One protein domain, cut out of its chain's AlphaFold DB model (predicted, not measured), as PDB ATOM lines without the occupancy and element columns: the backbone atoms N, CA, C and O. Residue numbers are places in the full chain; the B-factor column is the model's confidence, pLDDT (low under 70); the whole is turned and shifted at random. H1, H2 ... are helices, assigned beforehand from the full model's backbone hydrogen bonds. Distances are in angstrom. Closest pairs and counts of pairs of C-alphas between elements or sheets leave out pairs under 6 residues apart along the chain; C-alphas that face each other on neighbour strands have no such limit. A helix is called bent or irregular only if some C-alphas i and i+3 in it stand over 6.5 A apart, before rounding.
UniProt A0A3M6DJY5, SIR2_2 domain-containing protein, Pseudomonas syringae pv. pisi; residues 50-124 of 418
ATOM      1  N   GLY A  50     -31.227  23.059 -17.977       74.06
ATOM      2  CA  GLY A  50     -32.500  23.276 -18.678       74.06
ATOM      3  C   GLY A  50     -33.707  23.150 -17.744       74.06
ATOM      4  O   GLY A  50     -34.517  24.066 -17.646       74.06
ATOM      5  N   SER A  51     -33.774  22.057 -16.979       80.25
ATOM      6  CA  SER A  51     -34.847  21.826 -16.009       80.25
ATOM      7  C   SER A  51     -34.846  22.845 -14.869       80.25
ATOM      8  O   SER A  51     -35.912  23.213 -14.385       80.25
ATOM      9  N   LEU A  52     -33.671  23.318 -14.445       80.19
ATOM     10  CA  LEU A  52     -33.540  24.370 -13.438       80.19
ATOM     11  C   LEU A  52     -34.161  25.679 -13.939       80.19
ATOM     12  O   LEU A  52     -34.947  26.295 -13.226       80.19
ATOM     13  N   ILE A  53     -33.869  26.068 -15.183       79.62
ATOM     14  CA  ILE A  53     -34.463  27.256 -15.809       79.62
ATOM     15  C   ILE A  53     -35.981  27.116 -15.918       79.62
ATOM     16  O   ILE A  53     -36.700  28.066 -15.617       79.62
ATOM     17  N   ASP A  54     -36.487  25.943 -16.297       83.12
ATOM     18  CA  ASP A  54     -37.931  25.717 -16.395       83.12
ATOM     19  C   ASP A  54     -38.628  25.801 -15.027       83.12
ATOM     20  O   ASP A  54     -39.714  26.374 -14.920       83.12
ATOM     21  N   ARG A  55     -37.981  25.323 -13.954       83.94
ATOM     22  CA  ARG A  55     -38.470  25.502 -12.574       83.94
ATOM     23  C   ARG A  55     -38.489  26.968 -12.160       83.94
ATOM     24  O   ARG A  55     -39.475  27.417 -11.582       83.94
ATOM     25  N   ILE A  56     -37.441  27.720 -12.494       82.94
ATOM     26  CA  ILE A  56     -37.367  29.164 -12.231       82.94
ATOM     27  C   ILE A  56     -38.500  29.896 -12.964       82.94
ATOM     28  O   ILE A  56     -39.207  30.697 -12.355       82.94
ATOM     29  N   LYS A  57     -38.744  29.574 -14.242       82.62
ATOM     30  CA  LYS A  57     -39.866  30.135 -15.017       82.62
ATOM     31  C   LYS A  57     -41.214  29.846 -14.361       82.62
ATOM     32  O   LYS A  57     -42.029  30.755 -14.236       82.62
ATOM     33  N   ALA A  58     -41.441  28.606 -13.927       84.31
ATOM     34  CA  ALA A  58     -42.679  28.212 -13.257       84.31
ATOM     35  C   ALA A  58     -42.870  28.942 -11.915       84.31
ATOM     36  O   ALA A  58     -43.976  29.384 -11.611       84.31
ATOM     37  N   ALA A  59     -41.796  29.131 -11.143       82.94
ATOM     38  CA  ALA A  59     -41.831  29.891  -9.893       82.94
ATOM     39  C   ALA A  59     -42.102  31.393 -10.119       82.94
ATOM     40  O   ALA A  59     -42.759  32.033  -9.301       82.94
ATOM     41  N   MET A  60     -41.633  31.955 -11.239       81.50
ATOM     42  CA  MET A  60     -41.853  33.361 -11.605       81.50
ATOM     43  C   MET A  60     -43.213  33.626 -12.261       81.50
ATOM     44  O   MET A  60     -43.722  34.740 -12.155       81.50
ATOM     45  N   GLN A  61     -43.829  32.621 -12.892       79.31
ATOM     46  CA  GLN A  61     -45.110  32.726 -13.601       79.31
ATOM     47  C   GLN A  61     -46.221  33.514 -12.875       79.31
ATOM     48  O   GLN A  61     -46.855  34.334 -13.543       79.31
ATOM     49  N   PRO A  62     -46.506  33.314 -11.567       76.12
ATOM     50  CA  PRO A  62     -47.596  34.033 -10.901       76.12
ATOM     51  C   PRO A  62     -47.376  35.550 -10.831       76.12
ATOM     52  O   PRO A  62     -48.349  36.298 -10.824       76.12
ATOM     53  N   ASN A  63     -46.118  36.000 -10.818       73.69
ATOM     54  CA  ASN A  63     -45.758  37.414 -10.676       73.69
ATOM     55  C   ASN A  63     -45.282  38.040 -11.998       73.69
ATOM     56  O   ASN A  63     -45.376  39.252 -12.171       73.69
ATOM     57  N   ALA A  64     -44.785  37.228 -12.933       75.62
ATOM     58  CA  ALA A  64     -44.245  37.658 -14.217       75.62
ATOM     59  C   ALA A  64     -44.559  36.626 -15.317       75.62
ATOM     60  O   ALA A  64     -43.767  35.727 -15.606       75.62
ATOM     61  N   ALA A  65     -45.711  36.777 -15.978       75.31
ATOM     62  CA  ALA A  65     -46.144  35.880 -17.058       75.31
ATOM     63  C   ALA A  65     -45.189  35.879 -18.275       75.31
ATOM     64  O   ALA A  65     -45.098  34.886 -18.997       75.31
ATOM     65  N   GLU A  66     -44.440  36.967 -18.475       78.38
ATOM     66  CA  GLU A  66     -43.462  37.130 -19.560       78.38
ATOM     67  C   GLU A  66     -42.270  36.163 -19.447       78.38
ATOM     68  O   GLU A  66     -41.655  35.825 -20.459       78.38
ATOM     69  N   ALA A  67     -41.988  35.633 -18.249       72.19
ATOM     70  CA  ALA A  67     -40.895  34.686 -18.014       72.19
ATOM     71  C   ALA A  67     -41.030  33.384 -18.833       72.19
ATOM     72  O   ALA A  67     -40.028  32.770 -19.206       72.19
ATOM     73  N   ILE A  68     -42.258  32.968 -19.162       74.50
ATOM     74  CA  ILE A  68     -42.530  31.738 -19.930       74.50
ATOM     75  C   ILE A  68     -42.115  31.879 -21.398       74.50
ATOM     76  O   ILE A  68     -41.752  30.889 -22.033       74.50
ATOM     77  N   LEU A  69     -42.139  33.100 -21.937       74.56
ATOM     78  CA  LEU A  69     -41.851  33.369 -23.347       74.56
ATOM     79  C   LEU A  69     -40.353  33.265 -23.679       74.56
ATOM     80  O   LEU A  69     -39.981  33.256 -24.851       74.56
ATOM     81  N   VAL A  70     -39.488  33.167 -22.667       74.25
ATOM     82  CA  VAL A  70     -38.037  33.068 -22.847       74.25
ATOM     83  C   VAL A  70     -37.667  31.677 -23.374       74.25
ATOM     84  O   VAL A  70     -37.607  30.704 -22.621       74.25
ATOM     85  N   SER A  71     -37.375  31.578 -24.672       73.69
ATOM     86  CA  SER A  71     -36.953  30.338 -25.348       73.69
ATOM     87  C   SER A  71     -35.470  30.317 -25.739       73.69
ATOM     88  O   SER A  71     -35.057  29.496 -26.555       73.69
ATOM     89  N   ASP A  72     -34.678  31.258 -25.224       72.25
ATOM     90  CA  ASP A  72     -33.253  31.377 -25.532       72.25
ATOM     91  C   ASP A  72     -32.426  30.196 -24.989       72.25
ATOM     92  O   ASP A  72     -32.856  29.440 -24.115       72.25
ATOM     93  N   ALA A  73     -31.191  30.070 -25.489       68.62
ATOM     94  CA  ALA A  73     -30.209  29.137 -24.947       68.62
ATOM     95  C   ALA A  73     -29.978  29.380 -23.440       68.62
ATOM     96  O   ALA A  73     -30.094  30.521 -22.982       68.62
ATOM     97  N   PRO A  74     -29.597  28.351 -22.664       65.38
ATOM     98  CA  PRO A  74     -29.753  28.372 -21.213       65.38
ATOM     99  C   PRO A  74     -29.013  29.523 -20.503       65.38
ATOM    100  O   PRO A  74     -29.573  30.154 -19.610       65.38
ATOM    101  N   GLY A  75     -27.798  29.868 -20.945       65.44
ATOM    102  CA  GLY A  75     -27.037  30.996 -20.388       65.44
ATOM    103  C   GLY A  75     -27.659  32.371 -20.676       65.44
ATOM    104  O   GLY A  75     -27.646  33.251 -19.818       65.44
ATOM    105  N   LYS A  76     -28.262  32.560 -21.858       69.00
ATOM    106  CA  LYS A  76     -28.958  33.807 -22.225       69.00
ATOM    107  C   LYS A  76     -30.345  33.883 -21.586       69.00
ATOM    108  O   LYS A  76     -30.738  34.943 -21.113       69.00
ATOM    109  N   ALA A  77     -31.051  32.757 -21.506       69.81
ATOM    110  CA  ALA A  77     -32.335  32.673 -20.822       69.81
ATOM    111  C   ALA A  77     -32.216  33.090 -19.351       69.81
ATOM    112  O   ALA A  77     -33.067  33.821 -18.856       69.81
ATOM    113  N   ALA A  78     -31.138  32.695 -18.668       69.50
ATOM    114  CA  ALA A  78     -30.926  33.073 -17.276       69.50
ATOM    115  C   ALA A  78     -30.696  34.587 -17.075       69.50
ATOM    116  O   ALA A  78     -31.180  35.132 -16.086       69.50
ATOM    117  N   LEU A  79     -30.037  35.284 -18.018       71.38
ATOM    118  CA  LEU A  79     -29.919  36.756 -17.990       71.38
ATOM    119  C   LEU A  79     -31.280  37.428 -18.104       71.38
ATOM    120  O   LEU A  79     -31.628  38.265 -17.278       71.38
ATOM    121  N   VAL A  80     -32.053  37.029 -19.114       74.19
ATOM    122  CA  VAL A  80     -33.372  37.614 -19.371       74.19
ATOM    123  C   VAL A  80     -34.298  37.371 -18.178       74.19
ATOM    124  O   VAL A  80     -34.997  38.281 -17.743       74.19
ATOM    125  N   LEU A  81     -34.264  36.172 -17.589       74.62
ATOM    126  CA  LEU A  81     -35.037  35.867 -16.385       74.62
ATOM    127  C   LEU A  81     -34.596  36.702 -15.183       74.62
ATOM    128  O   LEU A  81     -35.452  37.172 -14.441       74.62
ATOM    129  N   PHE A  82     -33.296  36.933 -15.002       78.44
ATOM    130  CA  PHE A  82     -32.804  37.800 -13.935       78.44
ATOM    131  C   PHE A  82     -33.236  39.263 -14.124       78.44
ATOM    132  O   PHE A  82     -33.623  39.915 -13.155       78.44
ATOM    133  N   GLU A  83     -33.240  39.779 -15.356       77.75
ATOM    134  CA  GLU A  83     -33.727  41.134 -15.656       77.75
ATOM    135  C   GLU A  83     -35.236  41.271 -15.423       77.75
ATOM    136  O   GLU A  83     -35.670  42.225 -14.772       77.75
ATOM    137  N   ILE A  84     -36.028  40.291 -15.881       78.50
ATOM    138  CA  ILE A  84     -37.467  40.211 -15.585       78.50
ATOM    139  C   ILE A  84     -37.678  40.146 -14.070       78.50
ATOM    140  O   ILE A  84     -38.565  40.808 -13.538       78.50
ATOM    141  N   PHE A  85     -36.848  39.380 -13.356       78.12
ATOM    142  CA  PHE A  85     -36.934  39.269 -11.908       78.12
ATOM    143  C   PHE A  85     -36.681  40.599 -11.204       78.12
ATOM    144  O   PHE A  85     -37.472  41.027 -10.360       78.12
ATOM    145  N   CYS A  86     -35.600  41.275 -11.587       78.50
ATOM    146  CA  CYS A  86     -35.253  42.586 -11.065       78.50
ATOM    147  C   CYS A  86     -36.366  43.606 -11.315       78.50
ATOM    148  O   CYS A  86     -36.682  44.379 -10.413       78.50
ATOM    149  N   SER A  87     -36.969  43.611 -12.508       79.44
ATOM    150  CA  SER A  87     -37.998  44.591 -12.859       79.44
ATOM    151  C   SER A  87     -39.258  44.420 -12.008       79.44
ATOM    152  O   SER A  87     -39.690  45.387 -11.377       79.44
ATOM    153  N   TYR A  88     -39.793  43.199 -11.893       80.25
ATOM    154  CA  TYR A  88     -41.012  42.977 -11.113       80.25
ATOM    155  C   TYR A  88     -40.764  43.164  -9.606       80.25
ATOM    156  O   TYR A  88     -41.576  43.799  -8.930       80.25
ATOM    157  N   LYS A  89     -39.629  42.683  -9.070       78.75
ATOM    158  CA  LYS A  89     -39.306  42.840  -7.641       78.75
ATOM    159  C   LYS A  89     -39.047  44.284  -7.257       78.75
ATOM    160  O   LYS A  89     -39.450  44.705  -6.174       78.75
ATOM    161  N   LYS A  90     -38.409  45.060  -8.131       79.75
ATOM    162  CA  LYS A  90     -38.214  46.489  -7.897       79.75
ATOM    163  C   LYS A  90     -39.558  47.214  -7.819       79.75
ATOM    164  O   LYS A  90     -39.776  47.952  -6.865       79.75
ATOM    165  N   SER A  91     -40.488  46.925  -8.732       76.62
ATOM    166  CA  SER A  91     -41.848  47.479  -8.679       76.62
ATOM    167  C   SER A  91     -42.629  47.047  -7.426       76.62
ATOM    168  O   SER A  91     -43.353  47.855  -6.841       76.62
ATOM    169  N   GLU A  92     -42.460  45.805  -6.962       78.25
ATOM    170  CA  GLU A  92     -43.058  45.307  -5.711       78.25
ATOM    171  C   GLU A  92     -42.499  46.044  -4.474       78.25
ATOM    172  O   GLU A  92     -43.248  46.472  -3.595       78.25
ATOM    173  N   ILE A  93     -41.182  46.256  -4.414       76.31
ATOM    174  CA  ILE A  93     -40.525  46.919  -3.278       76.31
ATOM    175  C   ILE A  93     -40.825  48.426  -3.251       76.31
ATOM    176  O   ILE A  93     -41.060  48.981  -2.173       76.31
ATOM    177  N   GLU A  94     -40.854  49.082  -4.414       73.56
ATOM    178  CA  GLU A  94     -41.192  50.505  -4.546       73.56
ATOM    179  C   GLU A  94     -42.656  50.779  -4.169       73.56
ATOM    180  O   GLU A  94     -42.939  51.751  -3.470       73.56
ATOM    181  N   SER A  95     -43.584  49.894  -4.553       68.12
ATOM    182  CA  SER A  95     -44.998  49.996  -4.155       68.12
ATOM    183  C   SER A  95     -45.233  49.677  -2.673       68.12
ATOM    184  O   SER A  95     -46.139  50.244  -2.062       68.12
ATOM    185  N   GLY A  96     -44.393  48.827  -2.073       66.88
ATOM    186  CA  GLY A  96     -44.425  48.505  -0.645       66.88
ATOM    187  C   GLY A  96     -43.776  49.549   0.279       66.88
ATOM    188  O   GLY A  96     -43.956  49.466   1.493       66.88
ATOM    189  N   GLY A  97     -43.016  50.515  -0.253       64.75
ATOM    190  CA  GLY A  97     -42.403  51.610   0.519       64.75
ATOM    191  C   GLY A  97     -41.408  51.178   1.611       64.75
ATOM    192  O   GLY A  97     -41.172  51.925   2.559       64.75
ATOM    193  N   LEU A  98     -40.847  49.967   1.521       59.25
ATOM    194  CA  LEU A  98     -40.144  49.302   2.631       59.25
ATOM    195  C   LEU A  98     -38.664  49.694   2.816       59.25
ATOM    196  O   LEU A  98     -38.112  49.419   3.881       59.25
ATOM    197  N   TYR A  99     -38.010  50.325   1.831       62.62
ATOM    198  CA  TYR A  99     -36.584  50.684   1.911       62.62
ATOM    199  C   TYR A  99     -36.300  52.046   1.265       62.62
ATOM    200  O   TYR A  99     -36.761  52.321   0.163       62.62
ATOM    201  N   ALA A 100     -35.518  52.889   1.949       59.88
ATOM    202  CA  ALA A 100     -35.165  54.244   1.502       59.88
ATOM    203  C   ALA A 100     -33.828  54.331   0.732       59.88
ATOM    204  O   ALA A 100     -33.530  55.370   0.152       59.88
ATOM    205  N   ASP A 101     -33.020  53.264   0.736       72.88
ATOM    206  CA  ASP A 101     -31.686  53.218   0.120       72.88
ATOM    207  C   ASP A 101     -31.673  52.236  -1.062       72.88
ATOM    208  O   ASP A 101     -32.061  51.071  -0.911       72.88
ATOM    209  N   SER A 102     -31.202  52.692  -2.227       71.75
ATOM    210  CA  SER A 102     -31.118  51.894  -3.457       71.75
ATOM    211  C   SER A 102     -30.249  50.647  -3.281       71.75
ATOM    212  O   SER A 102     -30.584  49.587  -3.806       71.75
ATOM    213  N   ASN A 103     -29.194  50.728  -2.465       73.06
ATOM    214  CA  ASN A 103     -28.293  49.598  -2.219       73.06
ATOM    215  C   ASN A 103     -28.960  48.471  -1.411       73.06
ATOM    216  O   ASN A 103     -28.627  47.294  -1.573       73.06
ATOM    217  N   LEU A 104     -29.901  48.806  -0.521       74.06
ATOM    218  CA  LEU A 104     -30.644  47.810   0.259       74.06
ATOM    219  C   LEU A 104     -31.685  47.091  -0.600       74.06
ATOM    220  O   LEU A 104     -31.885  45.888  -0.428       74.06
ATOM    221  N   VAL A 105     -32.300  47.809  -1.544       74.94
ATOM    222  CA  VAL A 105     -33.227  47.232  -2.525       74.94
ATOM    223  C   VAL A 105     -32.499  46.212  -3.401       74.94
ATOM    224  O   VAL A 105     -32.952  45.076  -3.508       74.94
ATOM    225  N   GLU A 106     -31.331  46.562  -3.944       73.25
ATOM    226  CA  GLU A 106     -30.533  45.645  -4.772       73.25
ATOM    227  C   GLU A 106     -30.090  44.394  -4.004       73.25
ATOM    228  O   GLU A 106     -30.249  43.274  -4.490       73.25
ATOM    229  N   ARG A 107     -29.607  44.547  -2.763       76.56
ATOM    230  CA  ARG A 107     -29.232  43.398  -1.920       76.56
ATOM    231  C   ARG A 107     -30.412  42.482  -1.614       76.56
ATOM    232  O   ARG A 107     -30.227  41.266  -1.567       76.56
ATOM    233  N   LYS A 108     -31.606  43.046  -1.413       79.62
ATOM    234  CA  LYS A 108     -32.822  42.261  -1.192       79.62
ATOM    235  C   LYS A 108     -33.228  41.490  -2.444       79.62
ATOM    236  O   LYS A 108     -33.460  40.294  -2.343       79.62
ATOM    237  N   ILE A 109     -33.220  42.133  -3.613       77.88
ATOM    238  CA  ILE A 109     -33.497  41.470  -4.898       77.88
ATOM    239  C   ILE A 109     -32.527  40.303  -5.112       77.88
ATOM    240  O   ILE A 109     -32.954  39.199  -5.441       77.88
ATOM    241  N   LEU A 110     -31.232  40.509  -4.860       76.31
ATOM    242  CA  LEU A 110     -30.242  39.436  -4.964       76.31
ATOM    243  C   LEU A 110     -30.500  38.305  -3.961       76.31
ATOM    244  O   LEU A 110     -30.326  37.144  -4.315       76.31
ATOM    245  N   SER A 111     -30.914  38.615  -2.729       79.69
ATOM    246  CA  SER A 111     -31.273  37.598  -1.732       79.69
ATOM    247  C   SER A 111     -32.483  36.774  -2.174       79.69
ATOM    248  O   SER A 111     -32.399  35.549  -2.203       79.69
ATOM    249  N   ASP A 112     -33.568  37.434  -2.580       81.06
ATOM    250  CA  ASP A 112     -34.805  36.783  -3.025       81.06
ATOM    251  C   ASP A 112     -34.557  35.925  -4.281       81.06
ATOM    252  O   ASP A 112     -35.097  34.828  -4.417       81.06
ATOM    253  N   TRP A 113     -33.691  36.389  -5.191       80.50
ATOM    254  CA  TRP A 113     -33.276  35.615  -6.364       80.50
ATOM    255  C   TRP A 113     -32.547  34.327  -5.969       80.50
ATOM    256  O   TRP A 113     -32.832  33.255  -6.505       80.50
ATOM    257  N   ARG A 114     -31.625  34.407  -5.000       79.75
ATOM    258  CA  ARG A 114     -30.917  33.225  -4.483       79.75
ATOM    259  C   ARG A 114     -31.865  32.250  -3.805       79.75
ATOM    260  O   ARG A 114     -31.687  31.048  -3.970       79.75
ATOM    261  N   GLU A 115     -32.850  32.744  -3.062       82.88
ATOM    262  CA  GLU A 115     -33.863  31.895  -2.433       82.88
ATOM    263  C   GLU A 115     -34.683  31.140  -3.478       82.88
ATOM    264  O   GLU A 115     -34.837  29.927  -3.359       82.88
ATOM    265  N   LEU A 116     -35.101  31.819  -4.548       83.19
ATOM    266  CA  LEU A 116     -35.816  31.192  -5.660       83.19
ATOM    267  C   LEU A 116     -34.977  30.086  -6.319       83.19
ATOM    268  O   LEU A 116     -35.470  28.984  -6.559       83.19
ATOM    269  N   ILE A 117     -33.694  30.349  -6.576       82.12
ATOM    270  CA  ILE A 117     -32.775  29.347  -7.135       82.12
ATOM    271  C   ILE A 117     -32.572  28.180  -6.169       82.12
ATOM    272  O   ILE A 117     -32.563  27.028  -6.599       82.12
ATOM    273  N   HIS A 118     -32.390  28.464  -4.878       85.50
ATOM    274  CA  HIS A 118     -32.200  27.450  -3.841       85.50
ATOM    275  C   HIS A 118     -33.398  26.501  -3.786       85.50
ATOM    276  O   HIS A 118     -33.222  25.283  -3.810       85.50
ATOM    277  N   GLU A 119     -34.610  27.052  -3.815       85.00
ATOM    278  CA  GLU A 119     -35.845  26.274  -3.862       85.00
ATOM    279  C   GLU A 119     -35.960  25.463  -5.154       85.00
ATOM    280  O   GLU A 119     -36.276  24.275  -5.099       85.00
ATOM    281  N   ALA A 120     -35.635  26.048  -6.308       83.75
ATOM    282  CA  ALA A 120     -35.662  25.338  -7.587       83.75
ATOM    283  C   ALA A 120     -34.641  24.183  -7.652       83.75
ATOM    284  O   ALA A 120     -34.927  23.140  -8.254       83.75
ATOM    285  N   LEU A 121     -33.469  24.359  -7.032       82.94
ATOM    286  CA  LEU A 121     -32.388  23.375  -6.992       82.94
ATOM    287  C   LEU A 121     -32.704  22.214  -6.039       82.94
ATOM    288  O   LEU A 121     -32.474  21.057  -6.387       82.94
ATOM    289  N   TYR A 122     -33.245  22.517  -4.856       83.56
ATOM    290  CA  TYR A 122     -33.420  21.545  -3.774       83.56
ATOM    291  C   TYR A 122     -34.869  21.103  -3.529       83.56
ATOM    292  O   TYR A 122     -35.092  20.336  -2.593       83.56
ATOM    293  N   SER A 123     -35.840  21.505  -4.360       80.00
ATOM    294  CA  SER A 123     -37.267  21.150  -4.197       80.00
ATOM    295  C   SER A 123     -37.514  19.655  -3.984       80.00
ATOM    296  O   SER A 123     -38.399  19.268  -3.225       80.00
ATOM    297  N   ASP A 124     -36.709  18.818  -4.641       75.31
ATOM    298  CA  ASP A 124     -36.864  17.361  -4.640       75.31
ATOM    299  C   ASP A 124     -35.889  16.666  -3.679       75.31
ATOM    300  O   ASP A 124     -35.922  15.445  -3.529       75.31
TER     301      ASP A 124
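What this domain is: This is residues 50 to 124 of the 418 residues of the protein "SIR2_2 domain-containing protein" of Pseudomonas syringae pv. pisi (UniProt A0A3M6DJY5). Two long helices, H3 and H4, cross each other steeply and spread apart toward the start of H3 and the end of H4, and the shorter helix H1 fills the opening there, packing on both. A small fourth helix, H2, packs on H1 on the side away from H4. Look for 75 printed residues with four named helices, in the order H1, H2, H3, H4, and no named strand; the class is all helix. The whole is compact, with a radius of gyration of the C-alphas of 12.7 A, and spans 37 by 25 by 21 A.

Where its parts are: Find C-alpha 50 at (-32.500, 23.276, -18.678); from there H1 runs through residues 50 to 60, 15.5 A from first to last C-alpha. After it comes H2, residues 65 to 69, 8.0 A long. H2 is neither bent nor irregular, but only just: C-alphas 65 and 68 are 6.2 A apart. Next find C-alpha 74 at (-29.753, 28.372, -21.213), where the longest helix, H3, begins; it holds residues 74 to 96 and measures 32.3 A. H4 holds residues 102 to 122, 30.4 A long, and ends at C-alpha 122, (-33.420, 21.545, -3.774).

How they stand to each other: Begin at H1, which touches H2, H3 and H4. It touches H2 closest at the C-alphas of Lys 57 and Ala 67, 5.5 A apart. H1 and H3 touch at a shallow tilt of 16 degrees and run the same way; their closest C-alphas are those of Gly 50 and Pro 74, 6.3 A apart. H4 touches H1 with residues 116 to 121 alone, at a steep tilt of 55 degrees, opposite ways; the closest C-alphas are those of Arg 55 and Ala 120, 5.7 A apart. H2 and H3 only just touch, with 3 pairs of C-alphas within 8 A, the closest being those of Ala 67 and Leu 81 at 6.2 A; H3 does this with residues 81 to 84 alone. H3 and H4 touch at a steep tilt of 52 degrees, opposite ways, closest at the C-alphas of Cys 86 and Ile 109, 6.5 A apart; H4 does this with residues 105 to 113 alone. H2 and H4 are apart. In the backbone, every O i to N i+4 pair of H1 and H4 is within hydrogen-bond range; in H3 it is 18 of 19, and in H2 0 of 1, where 2 of 2 O i to N i+3 pairs are within range.

The domain as a whole: The two C-alphas farthest apart are those of Ala 100 and Asp 124, 37.4 A. The printed part has no cut, and the links from H1 to H2, H2 to H3 and H3 to H4 are tight. Read the B-factor column for the model's confidence: the mean pLDDT of the printed part is 76.2, and residues 73 to 78 and 95 to 100 are under 70.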